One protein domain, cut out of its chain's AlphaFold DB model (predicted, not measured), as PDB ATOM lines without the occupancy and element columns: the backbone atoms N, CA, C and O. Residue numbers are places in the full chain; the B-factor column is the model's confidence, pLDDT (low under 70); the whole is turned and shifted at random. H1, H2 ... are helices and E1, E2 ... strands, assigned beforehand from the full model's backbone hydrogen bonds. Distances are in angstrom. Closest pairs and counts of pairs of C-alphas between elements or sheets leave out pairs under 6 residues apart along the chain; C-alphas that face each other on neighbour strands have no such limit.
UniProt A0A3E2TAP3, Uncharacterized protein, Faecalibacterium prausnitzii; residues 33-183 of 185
ATOM      1  N   LYS A  33     181.487 174.020 150.894       89.00
ATOM      2  CA  LYS A  33     181.165 173.766 152.298       89.00
ATOM      3  C   LYS A  33     179.667 173.917 152.580       89.00
ATOM      4  O   LYS A  33     179.094 173.061 153.236       89.00
ATOM      5  N   GLU A  34     179.035 175.000 152.127       92.38
ATOM      6  CA  GLU A  34     177.601 175.212 152.383       92.38
ATOM      7  C   GLU A  34     176.729 174.206 151.625       92.38
ATOM      8  O   GLU A  34     175.700 173.794 152.149       92.38
ATOM      9  N   ILE A  35     177.146 173.773 150.430       94.62
ATOM     10  CA  ILE A  35     176.483 172.686 149.698       94.62
ATOM     11  C   ILE A  35     176.513 171.399 150.527       94.62
ATOM     12  O   ILE A  35     175.468 170.788 150.733       94.62
ATOM     13  N   LEU A  36     177.682 171.013 151.050       94.00
ATOM     14  CA  LEU A  36     177.806 169.817 151.883       94.00
ATOM     15  C   LEU A  36     176.987 169.908 153.173       94.00
ATOM     16  O   LEU A  36     176.352 168.929 153.551       94.00
ATOM     17  N   GLU A  37     176.970 171.057 153.848       94.88
ATOM     18  CA  GLU A  37     176.151 171.226 155.055       94.88
ATOM     19  C   GLU A  37     174.649 171.141 154.740       94.88
ATOM     20  O   GLU A  37     173.933 170.430 155.440       94.88
ATOM     21  N   ASN A  38     174.178 171.747 153.643       96.06
ATOM     22  CA  ASN A  38     172.789 171.584 153.195       96.06
ATOM     23  C   ASN A  38     172.462 170.120 152.868       96.06
ATOM     24  O   ASN A  38     171.385 169.635 153.205       96.06
ATOM     25  N   PHE A  39     173.393 169.403 152.231       96.06
ATOM     26  CA  PHE A  39     173.238 167.986 151.916       96.06
ATOM     27  C   PHE A  39     173.102 167.129 153.188       96.06
ATOM     28  O   PHE A  39     172.189 166.309 153.297       96.06
ATOM     29  N   LYS A  40     173.955 167.371 154.193       95.50
ATOM     30  CA  LYS A  40     173.873 166.731 155.518       95.50
ATOM     31  C   LYS A  40     172.541 167.054 156.212       95.50
ATOM     32  O   LYS A  40     171.912 166.166 156.789       95.50
ATOM     33  N   ASP A  41     172.087 168.306 156.130       95.94
ATOM     34  CA  ASP A  41     170.805 168.735 156.695       95.94
ATOM     35  C   ASP A  41     169.614 168.048 156.014       95.94
ATOM     36  O   ASP A  41     168.667 167.677 156.709       95.94
ATOM     37  N   PHE A  42     169.653 167.796 154.700       95.25
ATOM     38  CA  PHE A  42     168.601 167.022 154.037       95.25
ATOM     39  C   PHE A  42     168.492 165.602 154.591       95.25
ATOM     40  O   PHE A  42     167.391 165.182 154.937       95.25
ATOM     41  N   TYR A  43     169.615 164.896 154.767       94.25
ATOM     42  CA  TYR A  43     169.604 163.557 155.369       94.25
ATOM     43  C   TYR A  43     168.969 163.560 156.760       94.25
ATOM     44  O   TYR A  43     168.151 162.701 157.091       94.25
ATOM     45  N   LYS A  44     169.309 164.571 157.563       93.25
ATOM     46  CA  LYS A  44     168.748 164.758 158.899       93.25
ATOM     47  C   LYS A  44     167.248 165.062 158.866       93.25
ATOM     48  O   LYS A  44     166.511 164.531 159.694       93.25
ATOM     49  N   VAL A  45     166.795 165.911 157.944       94.06
ATOM     50  CA  VAL A  45     165.375 166.272 157.778       94.06
ATOM     51  C   VAL A  45     164.550 165.083 157.282       94.06
ATOM     52  O   VAL A  45     163.427 164.901 157.750       94.06
ATOM     53  N   GLU A  46     165.103 164.249 156.401       92.75
ATOM     54  CA  GLU A  46     164.469 163.001 155.949       92.75
ATOM     55  C   GLU A  46     164.479 161.889 157.006       92.75
ATOM     56  O   GLU A  46     163.772 160.891 156.869       92.75
ATOM     57  N   GLY A  47     165.223 162.074 158.099       91.81
ATOM     58  CA  GLY A  47     165.290 161.118 159.198       91.81
ATOM     59  C   GLY A  47     166.206 159.927 158.922       91.81
ATOM     60  O   GLY A  47     166.075 158.904 159.598       91.81
ATOM     61  N   TYR A  48     167.138 160.039 157.970       89.81
ATOM     62  CA  TYR A  48     168.172 159.026 157.788       89.81
ATOM     63  C   TYR A  48     169.162 159.078 158.958       89.81
ATOM     64  O   TYR A  48     169.682 160.152 159.275       89.81
ATOM     65  N   PRO A  49     169.464 157.941 159.605       89.88
ATOM     66  CA  PRO A  49     170.329 157.894 160.779       89.88
ATOM     67  C   PRO A  49     171.818 157.939 160.397       89.88
ATOM     68  O   PRO A  49     172.589 157.123 160.877       89.88
ATOM     69  N   VAL A  50     172.235 158.856 159.519       93.38
ATOM     70  CA  VAL A  50     173.620 158.937 159.027       93.38
ATOM     71  C   VAL A  50     174.416 159.994 159.794       93.38
ATOM     72  O   VAL A  50     174.036 161.161 159.857       93.38
ATOM     73  N   GLU A  51     175.557 159.586 160.338       94.44
ATOM     74  CA  GLU A  51     176.560 160.444 160.962       94.44
ATOM     75  C   GLU A  51     177.672 160.753 159.957       94.44
ATOM     76  O   GLU A  51     178.382 159.857 159.485       94.44
ATOM     77  N   PHE A  52     177.837 162.037 159.636       95.19
ATOM     78  CA  PHE A  52     178.797 162.493 158.637       95.19
ATOM     79  C   PHE A  52     180.094 163.010 159.259       95.19
ATOM     80  O   PHE A  52     180.101 163.753 160.240       95.19
ATOM     81  N   THR A  53     181.203 162.679 158.609       94.69
ATOM     82  CA  THR A  53     182.538 163.231 158.859       94.69
ATOM     83  C   THR A  53     183.152 163.709 157.550       94.69
ATOM     84  O   THR A  53     182.745 163.267 156.477       94.69
ATOM     85  N   ASP A  54     184.132 164.605 157.619       91.81
ATOM     86  CA  ASP A  54     184.840 165.064 156.424       91.81
ATOM     87  C   ASP A  54     185.933 164.049 156.032       91.81
ATOM     88  O   ASP A  54     186.720 163.597 156.869       91.81
ATOM     89  N   ASP A  55     186.006 163.698 154.749       89.56
ATOM     90  CA  ASP A  55     187.017 162.813 154.175       89.56
ATOM     91  C   ASP A  55     188.093 163.617 153.435       89.56
ATOM     92  O   ASP A  55     187.844 164.266 152.420       89.56
ATOM     93  N   THR A  56     189.331 163.520 153.917       88.12
ATOM     94  CA  THR A  56     190.499 164.219 153.352       88.12
ATOM     95  C   THR A  56     191.274 163.387 152.325       88.12
ATOM     96  O   THR A  56     192.316 163.810 151.829       88.12
ATOM     97  N   THR A  57     190.771 162.201 151.970       89.94
ATOM     98  CA  THR A  57     191.401 161.277 151.008       89.94
ATOM     99  C   THR A  57     191.158 161.680 149.544       89.94
ATOM    100  O   THR A  57     191.683 161.043 148.627       89.94
ATOM    101  N   ASN A  58     190.386 162.749 149.310       92.19
ATOM    102  CA  ASN A  58     190.085 163.330 147.997       92.19
ATOM    103  C   ASN A  58     189.459 162.333 146.999       92.19
ATOM    104  O   ASN A  58     189.783 162.352 145.812       92.19
ATOM    105  N   TYR A  59     188.567 161.443 147.451       97.31
ATOM    106  CA  TYR A  59     187.915 160.465 146.567       97.31
ATOM    107  C   TYR A  59     187.067 161.127 145.474       97.31
ATOM    108  O   TYR A  59     187.158 160.722 144.316       97.31
ATOM    109  N   ALA A  60     186.335 162.196 145.796       97.88
ATOM    110  CA  ALA A  60     185.602 162.979 144.800       97.88
ATOM    111  C   ALA A  60     186.516 163.576 143.717       97.88
ATOM    112  O   ALA A  60     186.163 163.572 142.540       97.88
ATOM    113  N   GLN A  61     187.731 164.004 144.076       98.00
ATOM    114  CA  GLN A  61     188.711 164.467 143.091       98.00
ATOM    115  C   GLN A  61     189.174 163.339 142.161       98.00
ATOM    116  O   GLN A  61     189.393 163.572 140.973       98.00
ATOM    117  N   LYS A  62     189.313 162.108 142.667       98.38
ATOM    118  CA  LYS A  62     189.644 160.948 141.824       98.38
ATOM    119  C   LYS A  62     188.521 160.639 140.835       98.38
ATOM    120  O   LYS A  62     188.821 160.432 139.663       98.38
ATOM    121  N   ALA A  63     187.263 160.682 141.283       98.38
ATOM    122  CA  ALA A  63     186.096 160.519 140.413       98.38
ATOM    123  C   ALA A  63     186.065 161.592 139.311       98.38
ATOM    124  O   ALA A  63     186.039 161.263 138.127       98.38
ATOM    125  N   ALA A  64     186.175 162.867 139.698       98.44
ATOM    126  CA  ALA A  64     186.191 163.993 138.769       98.44
ATOM    127  C   ALA A  64     187.321 163.870 137.731       98.44
ATOM    128  O   ALA A  64     187.106 164.077 136.538       98.44
ATOM    129  N   ASN A  65     188.522 163.471 138.164       98.56
ATOM    130  CA  ASN A  65     189.658 163.256 137.269       98.56
ATOM    131  C   ASN A  65     189.427 162.103 136.285       98.56
ATOM    132  O   ASN A  65     189.794 162.242 135.121       98.56
ATOM    133  N   ALA A  66     188.834 160.989 136.723       98.56
ATOM    134  CA  ALA A  66     188.523 159.857 135.849       98.56
ATOM    135  C   ALA A  66     187.544 160.271 134.738       98.56
ATOM    136  O   ALA A  66     187.845 160.105 133.554       98.56
ATOM    137  N   VAL A  67     186.448 160.946 135.105       98.62
ATOM    138  CA  VAL A  67     185.479 161.507 134.148       98.62
ATOM    139  C   VAL A  67     186.144 162.509 133.202       98.62
ATOM    140  O   VAL A  67     185.933 162.460 131.992       98.62
ATOM    141  N   LYS A  68     187.003 163.394 133.719       98.31
ATOM    142  CA  LYS A  68     187.715 164.395 132.911       98.31
ATOM    143  C   LYS A  68     188.669 163.766 131.902       98.31
ATOM    144  O   LYS A  68     188.765 164.238 130.771       98.31
ATOM    145  N   VAL A  69     189.400 162.730 132.305       98.44
ATOM    146  CA  VAL A  69     190.289 161.979 131.410       98.44
ATOM    147  C   VAL A  69     189.475 161.289 130.324       98.44
ATOM    148  O   VAL A  69     189.838 161.409 129.156       98.44
ATOM    149  N   TYR A  70     188.364 160.645 130.693       98.38
ATOM    150  CA  TYR A  70     187.456 160.007 129.745       98.38
ATOM    151  C   TYR A  70     186.924 161.012 128.717       98.38
ATOM    152  O   TYR A  70     187.179 160.847 127.528       98.38
ATOM    153  N   TYR A  71     186.320 162.118 129.171       98.25
ATOM    154  CA  TYR A  71     185.814 163.191 128.307       98.25
ATOM    155  C   TYR A  71     186.873 163.721 127.333       98.25
ATOM    156  O   TYR A  71     186.616 163.890 126.144       98.25
ATOM    157  N   ASN A  72     188.093 163.972 127.816       97.25
ATOM    158  CA  ASN A  72     189.169 164.499 126.974       97.25
ATOM    159  C   ASN A  72     189.657 163.500 125.913       97.25
ATOM    160  O   ASN A  72     190.245 163.932 124.920       97.25
ATOM    161  N   GLY A  73     189.442 162.201 126.131       97.62
ATOM    162  CA  GLY A  73     189.777 161.132 125.193       97.62
ATOM    163  C   GLY A  73     188.724 160.877 124.112       97.62
ATOM    164  O   GLY A  73     189.043 160.200 123.138       97.62
ATOM    165  N   LEU A  74     187.510 161.414 124.265       97.19
ATOM    166  CA  LEU A  74     186.425 161.283 123.291       97.19
ATOM    167  C   LEU A  74     186.715 162.056 121.995       97.19
ATOM    168  O   LEU A  74     187.421 163.075 122.001       97.19
ATOM    169  N   ALA A  75     186.130 161.603 120.886       97.38
ATOM    170  CA  ALA A  75     186.069 162.378 119.652       97.38
ATOM    171  C   ALA A  75     185.201 163.640 119.840       97.38
ATOM    172  O   ALA A  75     184.376 163.718 120.750       97.38
ATOM    173  N   GLU A  76     185.375 164.657 118.994       94.50
ATOM    174  CA  GLU A  76     184.659 165.935 119.159       94.50
ATOM    175  C   GLU A  76     183.139 165.782 118.992       94.50
ATOM    176  O   GLU A  76     182.370 166.426 119.703       94.50
ATOM    177  N   GLU A  77     182.705 164.896 118.099       94.19
ATOM    178  CA  GLU A  77     181.304 164.522 117.925       94.19
ATOM    179  C   GLU A  77     180.707 163.862 119.178       94.19
ATOM    180  O   GLU A  77     179.581 164.173 119.547       94.19
ATOM    181  N   GLU A  78     181.477 163.026 119.880       95.31
ATOM    182  CA  GLU A  78     181.045 162.363 121.115       95.31
ATOM    183  C   GLU A  78     180.994 163.355 122.286       95.31
ATOM    184  O   GLU A  78     180.077 163.312 123.100       95.31
ATOM    185  N   LYS A  79     181.936 164.308 122.352       95.69
ATOM    186  CA  LYS A  79     181.945 165.364 123.383       95.69
ATOM    187  C   LYS A  79     180.713 166.261 123.343       95.69
ATOM    188  O   LYS A  79     180.357 166.815 124.378       95.69
ATOM    189  N   ALA A  80     180.109 166.449 122.170       92.62
ATOM    190  CA  ALA A  80     178.911 167.271 122.002       92.62
ATOM    191  C   ALA A  80     177.654 166.632 122.617       92.62
ATOM    192  O   ALA A  80     176.733 167.356 122.989       92.62
ATOM    193  N   GLU A  81     177.628 165.303 122.723       93.50
ATOM    194  CA  GLU A  81     176.510 164.531 123.275       93.50
ATOM    195  C   GLU A  81     176.820 163.965 124.668       93.50
ATOM    196  O   GLU A  81     175.959 163.360 125.297       93.50
ATOM    197  N   PHE A  82     178.045 164.157 125.163       96.62
ATOM    198  CA  PHE A  82     178.478 163.607 126.436       96.62
ATOM    199  C   PHE A  82     177.821 164.315 127.623       96.62
ATOM    200  O   PHE A  82     178.060 165.500 127.867       96.62
ATOM    201  N   ASP A  83     177.071 163.548 128.408       97.06
ATOM    202  CA  ASP A  83     176.465 163.982 129.659       97.06
ATOM    203  C   ASP A  83     177.153 163.283 130.846       97.06
ATOM    204  O   ASP A  83     177.196 162.055 130.954       97.06
ATOM    205  N   VAL A  84     177.741 164.087 131.736       98.06
ATOM    206  CA  VAL A  84     178.425 163.599 132.942       98.06
ATOM    207  C   VAL A  84     177.442 162.956 133.918       98.06
ATOM    208  O   VAL A  84     177.773 161.938 134.517       98.06
ATOM    209  N   GLU A  85     176.263 163.548 134.110       97.31
ATOM    210  CA  GLU A  85     175.250 163.046 135.041       97.31
ATOM    211  C   GLU A  85     174.709 161.698 134.542       97.31
ATOM    212  O   GLU A  85     174.665 160.740 135.313       97.31
ATOM    213  N   GLU A  86     174.453 161.571 133.235       95.94
ATOM    214  CA  GLU A  86     174.064 160.296 132.614       95.94
ATOM    215  C   GLU A  86     175.173 159.234 132.704       95.94
ATOM    216  O   GLU A  86     174.890 158.063 132.971       95.94
ATOM    217  N   LEU A  87     176.444 159.612 132.510       96.62
ATOM    218  CA  LEU A  87     177.566 158.690 132.710       96.62
ATOM    219  C   LEU A  87     177.558 158.132 134.139       96.62
ATOM    220  O   LEU A  87     177.702 156.922 134.304       96.62
ATOM    221  N   ILE A  88     177.411 158.994 135.153       97.00
ATOM    222  CA  ILE A  88     177.413 158.566 136.556       97.00
ATOM    223  C   ILE A  88     176.225 157.645 136.840       97.00
ATOM    224  O   ILE A  88     176.446 156.547 137.347       97.00
ATOM    225  N   ASP A  89     175.006 158.020 136.452       94.06
ATOM    226  CA  ASP A  89     173.806 157.200 136.682       94.06
ATOM    227  C   ASP A  89     173.918 155.790 136.091       94.06
ATOM    228  O   ASP A  89     173.425 154.814 136.666       94.06
ATOM    229  N   ASN A  90     174.613 155.658 134.962       92.25
ATOM    230  CA  ASN A  90     174.782 154.381 134.280       92.25
ATOM    231  C   ASN A  90     175.877 153.482 134.874       92.25
ATOM    232  O   ASN A  90     175.867 152.284 134.582       92.25
ATOM    233  N   ILE A  91     176.766 153.985 135.747       93.88
ATOM    234  CA  ILE A  91     177.869 153.190 136.329       93.88
ATOM    235  C   ILE A  91     177.361 151.916 136.993       93.88
ATOM    236  O   ILE A  91     177.966 150.858 136.850       93.88
ATOM    237  N   SER A  92     176.260 152.005 137.733       83.44
ATOM    238  CA  SER A  92     175.733 150.887 138.527       83.44
ATOM    239  C   SER A  92     174.261 150.591 138.245       83.44
ATOM    240  O   SER A  92     173.583 149.958 139.054       83.44
ATOM    241  N   HIS A  93     173.758 151.037 137.090       71.19
ATOM    242  CA  HIS A  93     172.367 150.832 136.710       71.19
ATOM    243  C   HIS A  93     172.092 149.352 136.381       71.19
ATOM    244  O   HIS A  93     172.635 148.789 135.430       71.19
ATOM    245  N   GLY A  94     171.212 148.706 137.150       63.03
ATOM    246  CA  GLY A  94     170.862 147.291 136.975       63.03
ATOM    247  C   GLY A  94     171.729 146.340 137.810       63.03
ATOM    248  O   GLY A  94     171.968 146.586 138.987       63.03
ATOM    249  N   SER A  95     172.131 145.196 137.243       62.69
ATOM    250  CA  SER A  95     172.880 144.142 137.960       62.69
ATOM    251  C   SER A  95     174.373 144.071 137.622       62.69
ATOM    252  O   SER A  95     175.076 143.219 138.168       62.69
ATOM    253  N   ALA A  96     174.863 144.930 136.726       73.06
ATOM    254  CA  ALA A  96     176.253 144.956 136.282       73.06
ATOM    255  C   ALA A  96     176.811 146.380 136.358       73.06
ATOM    256  O   ALA A  96     176.084 147.340 136.125       73.06
ATOM    257  N   ILE A  97     178.107 146.496 136.659       81.25
ATOM    258  CA  ILE A  97     178.813 147.778 136.594       81.25
ATOM    259  C   ILE A  97     179.117 148.091 135.125       81.25
ATOM    260  O   ILE A  97     179.735 147.274 134.435       81.25
ATOM    261  N   HIS A  98     178.710 149.269 134.661       89.94
ATOM    262  CA  HIS A  98     179.056 149.825 133.357       89.94
ATOM    263  C   HIS A  98     179.817 151.142 133.527       89.94
ATOM    264  O   HIS A  98     179.257 152.227 133.439       89.94
ATOM    265  N   ASP A  99     181.119 151.033 133.770       94.31
ATOM    266  CA  ASP A  99     181.987 152.168 134.082       94.31
ATOM    267  C   ASP A  99     183.037 152.393 132.979       94.31
ATOM    268  O   ASP A  99     184.193 151.981 133.119       94.31
ATOM    269  N   PRO A 100     182.667 153.012 131.842       94.81
ATOM    270  CA  PRO A 100     183.609 153.244 130.748       94.81
ATOM    271  C   PRO A 100     184.700 154.266 131.113       94.81
ATOM    272  O   PRO A 100     185.766 154.265 130.500       94.81
ATOM    273  N   ALA A 101     184.461 155.109 132.123       97.12
ATOM    274  CA  ALA A 101     185.410 156.117 132.589       97.12
ATOM    275  C   ALA A 101     186.405 155.596 133.645       97.12
ATOM    276  O   ALA A 101     187.349 156.310 133.989       97.12
ATOM    277  N   GLY A 102     186.233 154.369 134.150       96.62
ATOM    278  CA  GLY A 102     187.101 153.785 135.177       96.62
ATOM    279  C   GLY A 102     187.006 154.493 136.536       96.62
ATOM    280  O   GLY A 102     187.984 154.539 137.285       96.62
ATOM    281  N   VAL A 103     185.852 155.084 136.849       97.75
ATOM    282  CA  VAL A 103     185.564 155.764 138.117       97.75
ATOM    283  C   VAL A 103     185.652 154.804 139.308       97.75
ATOM    284  O   VAL A 103     186.246 155.161 140.326       97.75
ATOM    285  N   CYS A 104     185.115 153.590 139.196       95.50
ATOM    286  CA  CYS A 104     185.156 152.562 140.234       95.50
ATOM    287  C   CYS A 104     186.602 152.247 140.634       95.50
ATOM    288  O   CYS A 104     186.941 152.347 141.813       95.50
ATOM    289  N   ASP A 105     187.468 151.961 139.660       95.00
ATOM    290  CA  ASP A 105     188.886 151.650 139.899       95.00
ATOM    291  C   ASP A 105     189.675 152.861 140.419       95.00
ATOM    292  O   ASP A 105     190.612 152.719 141.210       95.00
ATOM    293  N   ALA A 106     189.306 154.073 139.994       96.94
ATOM    294  CA  ALA A 106     189.943 155.299 140.462       96.94
ATOM    295  C   ALA A 106     189.594 155.614 141.925       96.94
ATOM    296  O   ALA A 106     190.438 156.116 142.676       96.94
ATOM    297  N   VAL A 107     188.352 155.355 142.334       96.94
ATOM    298  CA  VAL A 107     187.832 155.742 143.648       96.94
ATOM    299  C   VAL A 107     188.017 154.635 144.677       96.94
ATOM    300  O   VAL A 107     188.532 154.911 145.763       96.94
ATOM    301  N   VAL A 108     187.616 153.407 144.357       95.31
ATOM    302  CA  VAL A 108     187.517 152.300 145.312       95.31
ATOM    303  C   VAL A 108     188.882 151.627 145.467       95.31
ATOM    304  O   VAL A 108     189.389 151.021 144.523       95.31
ATOM    305  N   PRO A 109     189.507 151.672 146.659       93.38
ATOM    306  CA  PRO A 109     190.751 150.950 146.885       93.38
ATOM    307  C   PRO A 109     190.562 149.442 146.675       93.38
ATOM    308  O   PRO A 109     189.585 148.859 147.147       93.38
ATOM    309  N   ASN A 110     191.527 148.798 146.014       90.62
ATOM    310  CA  ASN A 110     191.492 147.354 145.781       90.62
ATOM    311  C   ASN A 110     191.344 146.586 147.108       90.62
ATOM    312  O   ASN A 110     192.088 146.826 148.061       90.62
ATOM    313  N   GLY A 111     190.376 145.670 147.163       87.31
ATOM    314  CA  GLY A 111     190.062 144.886 148.356       87.31
ATOM    315  C   GLY A 111     189.272 145.643 149.425       87.31
ATOM    316  O   GLY A 111     189.163 145.144 150.545       87.31
ATOM    317  N   SER A 112     188.727 146.827 149.118       90.00
ATOM    318  CA  SER A 112     187.861 147.551 150.049       90.00
ATOM    319  C   SER A 112     186.667 146.700 150.486       90.00
ATOM    320  O   SER A 112     185.921 146.176 149.660       90.00
ATOM    321  N   SER A 113     186.456 146.620 151.798       89.75
ATOM    322  CA  SER A 113     185.298 145.968 152.417       89.75
ATOM    323  C   SER A 113     184.146 146.929 152.729       89.75
ATOM    324  O   SER A 113     183.107 146.490 153.225       89.75
ATOM    325  N   VAL A 114     184.345 148.229 152.500       92.00
ATOM    326  CA  VAL A 114     183.348 149.276 152.758       92.00
ATOM    327  C   VAL A 114     182.764 149.804 151.460       92.00
ATOM    328  O   VAL A 114     183.457 149.822 150.437       92.00
ATOM    329  N   ALA A 115     181.511 150.241 151.529       93.81
ATOM    330  CA  ALA A 115     180.802 150.822 150.402       93.81
ATOM    331  C   ALA A 115     181.294 152.231 150.054       93.81
ATOM    332  O   ALA A 115     181.761 152.990 150.913       93.81
ATOM    333  N   PHE A 116     181.172 152.551 148.772       95.75
ATOM    334  CA  PHE A 116     181.403 153.853 148.178       95.75
ATOM    335  C   PHE A 116     180.229 154.198 147.274       95.75
ATOM    336  O   PHE A 116     179.848 153.411 146.404       95.75
ATOM    337  N   GLU A 117     179.709 155.399 147.454       95.75
ATOM    338  CA  GLU A 117     178.664 155.960 146.610       95.75
ATOM    339  C   GLU A 117     179.145 157.285 146.037       95.75
ATOM    340  O   GLU A 117     179.824 158.057 146.720       95.75
ATOM    341  N   LEU A 118     178.827 157.528 144.772       97.56
ATOM    342  CA  LEU A 118     179.167 158.742 144.052       97.56
ATOM    343  C   LEU A 118     177.894 159.478 143.678       97.56
ATOM    344  O   LEU A 118     176.988 158.895 143.097       97.56
ATOM    345  N   TYR A 119     177.891 160.771 143.953       97.94
ATOM    346  CA  TYR A 119     176.869 161.713 143.549       97.94
ATOM    347  C   TYR A 119     177.494 162.757 142.632       97.94
ATOM    348  O   TYR A 119     178.642 163.173 142.839       97.94
ATOM    349  N   CYS A 120     176.733 163.202 141.645       98.06
ATOM    350  CA  CYS A 120     177.134 164.265 140.742       98.06
ATOM    351  C   CYS A 120     175.968 165.222 140.508       98.06
ATOM    352  O   CYS A 120     174.827 164.795 140.372       98.06
ATOM    353  N   ALA A 121     176.267 166.517 140.468       97.38
ATOM    354  CA  ALA A 121     175.300 167.531 140.074       97.38
ATOM    355  C   ALA A 121     175.960 168.589 139.188       97.38
ATOM    356  O   ALA A 121     177.024 169.126 139.530       97.38
ATOM    357  N   LYS A 122     175.314 168.931 138.072       95.12
ATOM    358  CA  LYS A 122     175.693 170.091 137.258       95.12
ATOM    359  C   LYS A 122     175.357 171.392 137.987       95.12
ATOM    360  O   LYS A 122     174.248 171.593 138.481       95.12
ATOM    361  N   ILE A 123     176.314 172.314 138.033       91.88
ATOM    362  CA  ILE A 123     176.144 173.640 138.633       91.88
ATOM    363  C   ILE A 123     175.697 174.619 137.547       91.88
ATOM    364  O   ILE A 123     176.490 175.079 136.724       91.88
ATOM    365  N   GLU A 124     174.411 174.962 137.577       87.69
ATOM    366  CA  GLU A 124     173.796 175.845 136.591       87.69
ATOM    367  C   GLU A 124     174.027 177.336 136.863       87.69
ATOM    368  O   GLU A 124     173.945 177.838 137.991       87.69
ATOM    369  N   ASN A 125     174.211 178.094 135.782       80.62
ATOM    370  CA  ASN A 125     174.276 179.551 135.844       80.62
ATOM    371  C   ASN A 125     172.869 180.154 135.823       80.62
ATOM    372  O   ASN A 125     172.259 180.360 134.771       80.62
ATOM    373  N   VAL A 126     172.352 180.505 136.999       80.75
ATOM    374  CA  VAL A 126     171.021 181.114 137.126       80.75
ATOM    375  C   VAL A 126     171.050 182.638 137.016       80.75
ATOM    376  O   VAL A 126     171.918 183.333 137.548       80.75
ATOM    377  N   ARG A 127     170.034 183.179 136.338       77.88
ATOM    378  CA  ARG A 127     169.955 184.608 135.992       77.88
ATOM    379  C   ARG A 127     169.491 185.509 137.135       77.88
ATOM    380  O   ARG A 127     169.864 186.676 137.174       77.88
ATOM    381  N   THR A 128     168.615 185.019 138.014       82.62
ATOM    382  CA  THR A 128     167.942 185.884 138.998       82.62
ATOM    383  C   THR A 128     168.679 185.898 140.341       82.62
ATOM    384  O   THR A 128     169.086 184.834 140.811       82.62
ATOM    385  N   PRO A 129     168.775 187.054 141.030       82.88
ATOM    386  CA  PRO A 129     169.434 187.133 142.336       82.88
ATOM    387  C   PRO A 129     168.820 186.224 143.407       82.88
ATOM    388  O   PRO A 129     169.516 185.805 144.327       82.88
ATOM    389  N   TYR A 130     167.520 185.927 143.308       85.44
ATOM    390  CA  TYR A 130     166.843 185.004 144.221       85.44
ATOM    391  C   TYR A 130     167.419 183.589 144.105       85.44
ATOM    392  O   TYR A 130     167.882 183.038 145.098       85.44
ATOM    393  N   PHE A 131     167.469 183.046 142.886       85.38
ATOM    394  CA  PHE A 131     168.029 181.717 142.643       85.38
ATOM    395  C   PHE A 131     169.539 181.668 142.912       85.38
ATOM    396  O   PHE A 131     170.022 180.690 143.469       85.38
ATOM    397  N   GLN A 132     170.282 182.742 142.618       83.25
ATOM    398  CA  GLN A 132     171.715 182.821 142.944       83.25
ATOM    399  C   GLN A 132     171.972 182.663 144.448       83.25
ATOM    400  O   GLN A 132     172.886 181.951 144.847       83.25
ATOM    401  N   LYS A 133     171.136 183.280 145.294       84.75
ATOM    402  CA  LYS A 133     171.228 183.159 146.760       84.75
ATOM    403  C   LYS A 133     170.910 181.761 147.284       84.75
ATOM    404  O   LYS A 133     171.307 181.444 148.397       84.75
ATOM    405  N   GLN A 134     170.183 180.956 146.517       89.88
ATOM    406  CA  GLN A 134     169.773 179.605 146.901       89.88
ATOM    407  C   GLN A 134     170.613 178.518 146.239       89.88
ATOM    408  O   GLN A 134     170.349 177.341 146.458       89.88
ATOM    409  N   MET A 135     171.627 178.879 145.450       89.25
ATOM    410  CA  MET A 135     172.344 177.905 144.633       89.25
ATOM    411  C   MET A 135     172.979 176.786 145.468       89.25
ATOM    412  O   MET A 135     172.868 175.625 145.100       89.25
ATOM    413  N   ASN A 136     173.538 177.102 146.643       91.38
ATOM    414  CA  ASN A 136     174.104 176.078 147.528       91.38
ATOM    415  C   ASN A 136     173.050 175.057 148.005       91.38
ATOM    416  O   ASN A 136     173.373 173.892 148.198       91.38
ATOM    417  N   TYR A 137     171.795 175.480 148.194       93.50
ATOM    418  CA  TYR A 137     170.682 174.597 148.565       93.50
ATOM    419  C   TYR A 137     170.202 173.772 147.366       93.50
ATOM    420  O   TYR A 137     169.984 172.571 147.487       93.50
ATOM    421  N   ILE A 138     170.069 174.410 146.200       93.94
ATOM    422  CA  ILE A 138     169.606 173.766 144.964       93.94
ATOM    423  C   ILE A 138     170.579 172.669 144.535       93.94
ATOM    424  O   ILE A 138     170.156 171.545 144.298       93.94
ATOM    425  N   VAL A 139     171.879 172.967 144.514       95.50
ATOM    426  CA  VAL A 139     172.915 171.987 144.163       95.50
ATOM    427  C   VAL A 139     172.942 170.833 145.168       95.50
ATOM    428  O   VAL A 139     173.053 169.680 144.769       95.50
ATOM    429  N   ALA A 140     172.780 171.109 146.466       96.25
ATOM    430  CA  ALA A 140     172.682 170.056 147.477       96.25
ATOM    431  C   ALA A 140     171.454 169.150 147.266       96.25
ATOM    432  O   ALA A 140     171.545 167.938 147.437       96.25
ATOM    433  N   GLN A 141     170.318 169.718 146.854       95.56
ATOM    434  CA  GLN A 141     169.118 168.949 146.524       95.56
ATOM    435  C   GLN A 141     169.316 168.106 145.257       95.56
ATOM    436  O   GLN A 141     168.873 166.961 145.207       95.56
ATOM    437  N   GLN A 142     169.997 168.651 144.246       95.69
ATOM    438  CA  GLN A 142     170.348 167.916 143.030       95.69
ATOM    439  C   GLN A 142     171.316 166.772 143.320       95.69
ATOM    440  O   GLN A 142     171.130 165.694 142.780       95.69
ATOM    441  N   LEU A 143     172.284 166.956 144.220       96.44
ATOM    442  CA  LEU A 143     173.121 165.849 144.682       96.44
ATOM    443  C   LEU A 143     172.288 164.749 145.346       96.44
ATOM    444  O   LEU A 143     172.605 163.587 145.178       96.44
ATOM    445  N   LEU A 144     171.231 165.082 146.091       94.25
ATOM    446  CA  LEU A 144     170.432 164.078 146.801       94.25
ATOM    447  C   LEU A 144     169.526 163.240 145.889       94.25
ATOM    448  O   LEU A 144     169.335 162.056 146.150       94.25
ATOM    449  N   TYR A 145     168.949 163.849 144.852       93.19
ATOM    450  CA  TYR A 145     167.932 163.204 144.007       93.19
ATOM    451  C   TYR A 145     168.315 163.077 142.528       93.19
ATOM    452  O   TYR A 145     167.489 162.645 141.725       93.19
ATOM    453  N   GLY A 146     169.509 163.534 142.160       92.88
ATOM    454  CA  GLY A 146     170.038 163.506 140.801       92.88
ATOM    455  C   GLY A 146     170.987 162.335 140.588       92.88
ATOM    456  O   GLY A 146     170.731 161.233 141.074       92.88
ATOM    457  N   ALA A 147     172.072 162.597 139.857       95.88
ATOM    458  CA  ALA A 147     172.938 161.542 139.363       95.88
ATOM    459  C   ALA A 147     173.707 160.826 140.477       95.88
ATOM    460  O   ALA A 147     174.383 161.462 141.297       95.88
ATOM    461  N   TYR A 148     173.634 159.498 140.475       95.00
ATOM    462  CA  TYR A 148     174.067 158.654 141.578       95.00
ATOM    463  C   TYR A 148     174.569 157.271 141.135       95.00
ATOM    464  O   TYR A 148     173.972 156.609 140.290       95.00
ATOM    465  N   ALA A 149     175.627 156.776 141.785       95.06
ATOM    466  CA  ALA A 149     176.148 155.431 141.561       95.06
ATOM    467  C   ALA A 149     176.680 154.743 142.823       95.06
ATOM    468  O   ALA A 149     177.466 155.314 143.582       95.06
ATOM    469  N   TYR A 150     176.379 153.449 142.958       93.31
ATOM    470  CA  TYR A 150     177.101 152.529 143.836       93.31
ATOM    471  C   TYR A 150     178.393 152.074 143.153       93.31
ATOM    472  O   TYR A 150     178.366 151.290 142.206       93.31
ATOM    473  N   LEU A 151     179.550 152.508 143.653       94.19
ATOM    474  CA  LEU A 151     180.828 152.197 143.005       94.19
ATOM    475  C   LEU A 151     181.320 150.770 143.288       94.19
ATOM    476  O   LEU A 151     182.141 150.237 142.545       94.19
ATOM    477  N   ASN A 152     180.838 150.143 144.361       90.88
ATOM    478  CA  ASN A 152     181.166 148.767 144.726       90.88
ATOM    479  C   ASN A 152     179.988 148.074 145.447       90.88
ATOM    480  O   ASN A 152     179.979 147.954 146.681       90.88
ATOM    481  N   PRO A 153     178.985 147.595 144.688       74.81
ATOM    482  CA  PRO A 153     177.793 146.968 145.245       74.81
ATOM    483  C   PRO A 153     178.137 145.698 146.041       74.81
ATOM    484  O   PRO A 153     179.062 144.960 145.705       74.81
ATOM    485  N   GLY A 154     177.370 145.426 147.101       74.69
ATOM    486  CA  GLY A 154     177.522 144.217 147.927       74.69
ATOM    487  C   GLY A 154     178.553 144.318 149.058       74.69
ATOM    488  O   GLY A 154     178.858 143.313 149.698       74.69
ATOM    489  N   THR A 155     179.082 145.511 149.318       82.69
ATOM    490  CA  THR A 155     179.948 145.792 150.470       82.69
ATOM    491  C   THR A 155     179.146 146.275 151.683       82.69
ATOM    492  O   THR A 155     177.943 146.527 151.601       82.69
ATOM    493  N   ASN A 156     179.795 146.354 152.849       83.62
ATOM    494  CA  ASN A 156     179.108 146.688 154.094       83.62
ATOM    495  C   ASN A 156     178.736 148.176 154.145       83.62
ATOM    496  O   ASN A 156     179.610 149.045 154.075       83.62
ATOM    497  N   ILE A 157     177.445 148.438 154.338       86.50
ATOM    498  CA  ILE A 157     176.867 149.765 154.568       86.50
ATOM    499  C   ILE A 157     176.706 149.971 156.077       86.50
ATOM    500  O   ILE A 157     176.370 149.043 156.816       86.50
ATOM    501  N   THR A 158     176.967 151.189 156.542       89.31
ATOM    502  CA  THR A 158     176.852 151.575 157.955       89.31
ATOM    503  C   THR A 158     176.276 152.976 158.082       89.31
ATOM    504  O   THR A 158     176.341 153.761 157.148       89.31
ATOM    505  N   ASP A 159     175.870 153.352 159.283       91.44
ATOM    506  CA  ASP A 159     175.379 154.701 159.563       91.44
ATOM    507  C   ASP A 159     176.490 155.766 159.695       91.44
ATOM    508  O   ASP A 159     176.196 156.912 159.994       91.44
ATOM    509  N   ASN A 160     177.776 155.426 159.516       94.38
ATOM    510  CA  ASN A 160     178.885 156.388 159.620       94.38
ATOM    511  C   ASN A 160     179.501 156.584 158.238       94.38
ATOM    512  O   ASN A 160     179.949 155.618 157.615       94.38
ATOM    513  N   VAL A 161     179.533 157.828 157.772       95.50
ATOM    514  CA  VAL A 161     179.941 158.171 156.409       95.50
ATOM    515  C   VAL A 161     180.998 159.270 156.437       95.50
ATOM    516  O   VAL A 161     180.867 160.278 157.131       95.50
ATOM    517  N   ALA A 162     182.063 159.079 155.665       95.75
ATOM    518  CA  ALA A 162     183.030 160.119 155.347       95.75
ATOM    519  C   ALA A 162     182.668 160.739 153.991       95.75
ATOM    520  O   ALA A 162     182.514 160.009 153.010       95.75
ATOM    521  N   LEU A 163     182.545 162.063 153.931       96.06
ATOM    522  CA  LEU A 163     182.225 162.805 152.714       96.06
ATOM    523  C   LEU A 163     183.462 163.479 152.143       96.06
ATOM    524  O   LEU A 163     184.123 164.254 152.827       96.06
ATOM    525  N   SER A 164     183.721 163.264 150.859       95.94
ATOM    526  CA  SER A 164     184.598 164.149 150.084       95.94
ATOM    527  C   SER A 164     183.806 164.795 148.962       95.94
ATOM    528  O   SER A 164     182.905 164.163 148.414       95.94
ATOM    529  N   SER A 165     184.170 166.015 148.589       95.56
ATOM    530  CA  SER A 165     183.619 166.710 147.428       95.56
ATOM    531  C   SER A 165     184.722 167.310 146.567       95.56
ATOM    532  O   SER A 165     185.873 167.432 146.991       95.56
ATOM    533  N   GLN A 166     184.377 167.596 145.317       94.69
ATOM    534  CA  GLN A 166     185.224 168.309 144.376       94.69
ATOM    535  C   GLN A 166     184.339 169.028 143.362       94.69
ATOM    536  O   GLN A 166     183.544 168.391 142.673       94.69
ATOM    537  N   ILE A 167     184.527 170.338 143.212       94.12
ATOM    538  CA  ILE A 167     183.999 171.080 142.063       94.12
ATOM    539  C   ILE A 167     185.010 170.996 140.919       94.12
ATOM    540  O   ILE A 167     186.188 171.299 141.111       94.12
ATOM    541  N   GLU A 168     184.570 170.595 139.732       94.19
ATOM    542  CA  GLU A 168     185.430 170.432 138.561       94.19
ATOM    543  C   GLU A 168     184.703 170.854 137.280       94.19
ATOM    544  O   GLU A 168     183.487 170.706 137.152       94.19
ATOM    545  N   THR A 169     185.460 171.382 136.319       94.62
ATOM    546  CA  THR A 169     184.938 171.731 134.994       94.62
ATOM    547  C   THR A 169     185.265 170.615 134.003       94.62
ATOM    548  O   THR A 169     186.438 170.270 133.811       94.62
ATOM    549  N   ILE A 170     184.227 170.081 133.357       94.31
ATOM    550  CA  ILE A 170     184.295 169.056 132.310       94.31
ATOM    551  C   ILE A 170     183.692 169.665 131.039       94.31
ATOM    552  O   ILE A 170     182.529 170.060 131.021       94.31
ATOM    553  N   GLY A 171     184.499 169.814 129.987       93.69
ATOM    554  CA  GLY A 171     184.091 170.590 128.815       93.69
ATOM    555  C   GLY A 171     183.833 172.058 129.165       93.69
ATOM    556  O   GLY A 171     184.698 172.725 129.737       93.69
ATOM    557  N   SER A 172     182.652 172.569 128.809       90.62
ATOM    558  CA  SER A 172     182.198 173.920 129.172       90.62
ATOM    559  C   SER A 172     181.409 173.982 130.480       90.62
ATOM    560  O   SER A 172     181.115 175.080 130.953       90.62
ATOM    561  N   ASP A 173     181.051 172.832 131.045       93.38
ATOM    562  CA  ASP A 173     180.141 172.729 132.177       93.38
ATOM    563  C   ASP A 173     180.900 172.498 133.484       93.38
ATOM    564  O   ASP A 173     181.994 171.933 133.519       93.38
ATOM    565  N   THR A 174     180.329 172.983 134.583       93.75
ATOM    566  CA  THR A 174     180.898 172.826 135.924       93.75
ATOM    567  C   THR A 174     180.015 171.900 136.737       93.75
ATOM    568  O   THR A 174     178.801 172.071 136.763       93.75
ATOM    569  N   TYR A 175     180.640 170.953 137.421       96.00
ATOM    570  CA  TYR A 175     179.972 169.930 138.210       96.00
ATOM    571  C   TYR A 175     180.535 169.920 139.623       96.00
ATOM    572  O   TYR A 175     181.701 170.261 139.841       96.00
ATOM    573  N   ILE A 176     179.717 169.496 140.577       97.00
ATOM    574  CA  ILE A 176     180.193 169.015 141.868       97.00
ATOM    575  C   ILE A 176     180.086 167.495 141.896       97.00
ATOM    576  O   ILE A 176     179.033 166.926 141.625       97.00
ATOM    577  N   PHE A 177     181.190 166.854 142.252       97.94
ATOM    578  CA  PHE A 177     181.260 165.440 142.579       97.94
ATOM    579  C   PHE A 177     181.299 165.305 144.093       97.94
ATOM    580  O   PHE A 177     182.005 166.064 144.763       97.94
ATOM    581  N   MET A 178     180.591 164.324 144.635       98.06
ATOM    582  CA  MET A 178     180.634 163.997 146.053       98.06
ATOM    583  C   MET A 178     180.686 162.488 146.235       98.06
ATOM    584  O   MET A 178     179.883 161.760 145.667       98.06
ATOM    585  N   VAL A 179     181.630 162.018 147.045       97.88
ATOM    586  CA  VAL A 179     181.768 160.600 147.376       97.88
ATOM    587  C   VAL A 179     181.439 160.391 148.843       97.88
ATOM    588  O   VAL A 179     182.079 160.991 149.711       97.88
ATOM    589  N   MET A 180     180.492 159.494 149.098       96.50
ATOM    590  CA  MET A 180     180.275 158.881 150.400       96.50
ATOM    591  C   MET A 180     181.130 157.634 150.521       96.50
ATOM    592  O   MET A 180     181.012 156.714 149.716       96.50
ATOM    593  N   ARG A 181     181.953 157.573 151.562       96.00
ATOM    594  CA  ARG A 181     182.632 156.348 151.970       96.00
ATOM    595  C   ARG A 181     182.089 155.897 153.310       96.00
ATOM    596  O   ARG A 181     182.218 156.602 154.309       96.00
ATOM    597  N   TYR A 182     181.549 154.692 153.345       94.12
ATOM    598  CA  TYR A 182     181.045 154.096 154.571       94.12
ATOM    599  C   TYR A 182     182.206 153.683 155.482       94.12
ATOM    600  O   TYR A 182     183.258 153.233 155.020       94.12
ATOM    601  N   ILE A 183     182.050 153.870 156.792       90.31
ATOM    602  CA  ILE A 183     183.091 153.588 157.781       90.31
ATOM    603  C   ILE A 183     182.565 152.574 158.792       90.31
ATOM    604  O   ILE A 183     181.627 152.838 159.540       90.31
TER     605      ILE A 183
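What this domain is: This is residues 33 to 183 of the 185 residues of an uncharacterized protein of Faecalibacterium prausnitzii (UniProt A0A3E2TAP3). A twisted sheet of five strands makes the core, with H1 and H7 over one face and H2 and H4 over the other: three layers, helices on both faces of a sheet. The long hairpin E4 and E5 runs through it, while H6 and H3 lie farthest out. The printed part has 151 residues with seven named helices and five named strands, in the order H1 E1 H2 H3 H4 H5 E2 H6 H7 E3 E4 E5. The sheet, in the order E1 E4 E5 E2 E3, is mixed, and the class is mixed, helices and strands. The whole is compact, with a radius of gyration of the C-alphas of 15.3 A, and rounded, spanning 43 by 43 by 28 A.

How they stand to each other: Start with H1, residues 33 to 46, on the sheet at a height of 6.8 A. It touches H7, residues 135 to 145, on the same face, the same way at a steep tilt of 48 degrees; the closest C-alphas, of Ile 35 and Asn 136, are 4.7 A apart. Next, E1, residues 51 to 54, is parallel to E4, residues 160 to 170, with N 53 and O 161 at 2.8 A, within hydrogen-bond range. H2, residues 59 to 73, is on the opposite face from H1 at a height of 8.6 A; its closest C-alphas to E4 are those of Ala 60 and Ser 165, 5.0 A. H3, residues 76 to 81, is not on the sheet and is close to H2 but not clearly touching, with C-alphas 71 and 79 closest at 6.6 A. H4, residues 84 to 90, is on the same face as H2; C-alphas 89 and 148 are its closest to E3, residues 147 to 150, at 5.1 A. H5, residues 103 to 107, only grazes the sheet and touches H2, C-alphas 63 and 103 being closest at 5.3 A. E2, residues 116 to 122, is antiparallel to E3, with N 118 and O 149 at 2.9 A, and to E5, residues 173 to 182, with N 119 and O 178 at 2.8 A. H6, residues 129 to 133, meets H7 only through their link. H7 lies over E2 at a height of 8.8 A, with C-alphas 121 and 143 closest at 5.4 A. In the antiparallel hairpin E4 and E5, find N 164 and O 179 at 3.0 A. Every O i to N i+4 pair is within hydrogen-bond range in H1, H2, H4, H5, H6 and H7; in H3 it is 1 of 2.

Where its parts are: Find C-alpha 33 at (181.165, 173.766, 152.298), where H1 begins its 20.2 A. H2 runs 21.5 A, E2 20.4 A and H7 15.4 A. E4 runs 30.6 A from C-alpha 160 at (178.885, 156.388, 159.620), and E5 runs 29.1 A to C-alpha 182 at (181.045, 154.096, 154.571).

The domain as a whole: The C-alphas of Gly 111 and Thr 128, the two farthest apart, are 47.5 A from each other. The printed part has no cut; the link H4 to H5, residues 91 to 102, is long. Look there for residues 94 to 95, under 70 in pLDDT; the mean of the printed part is 92.6.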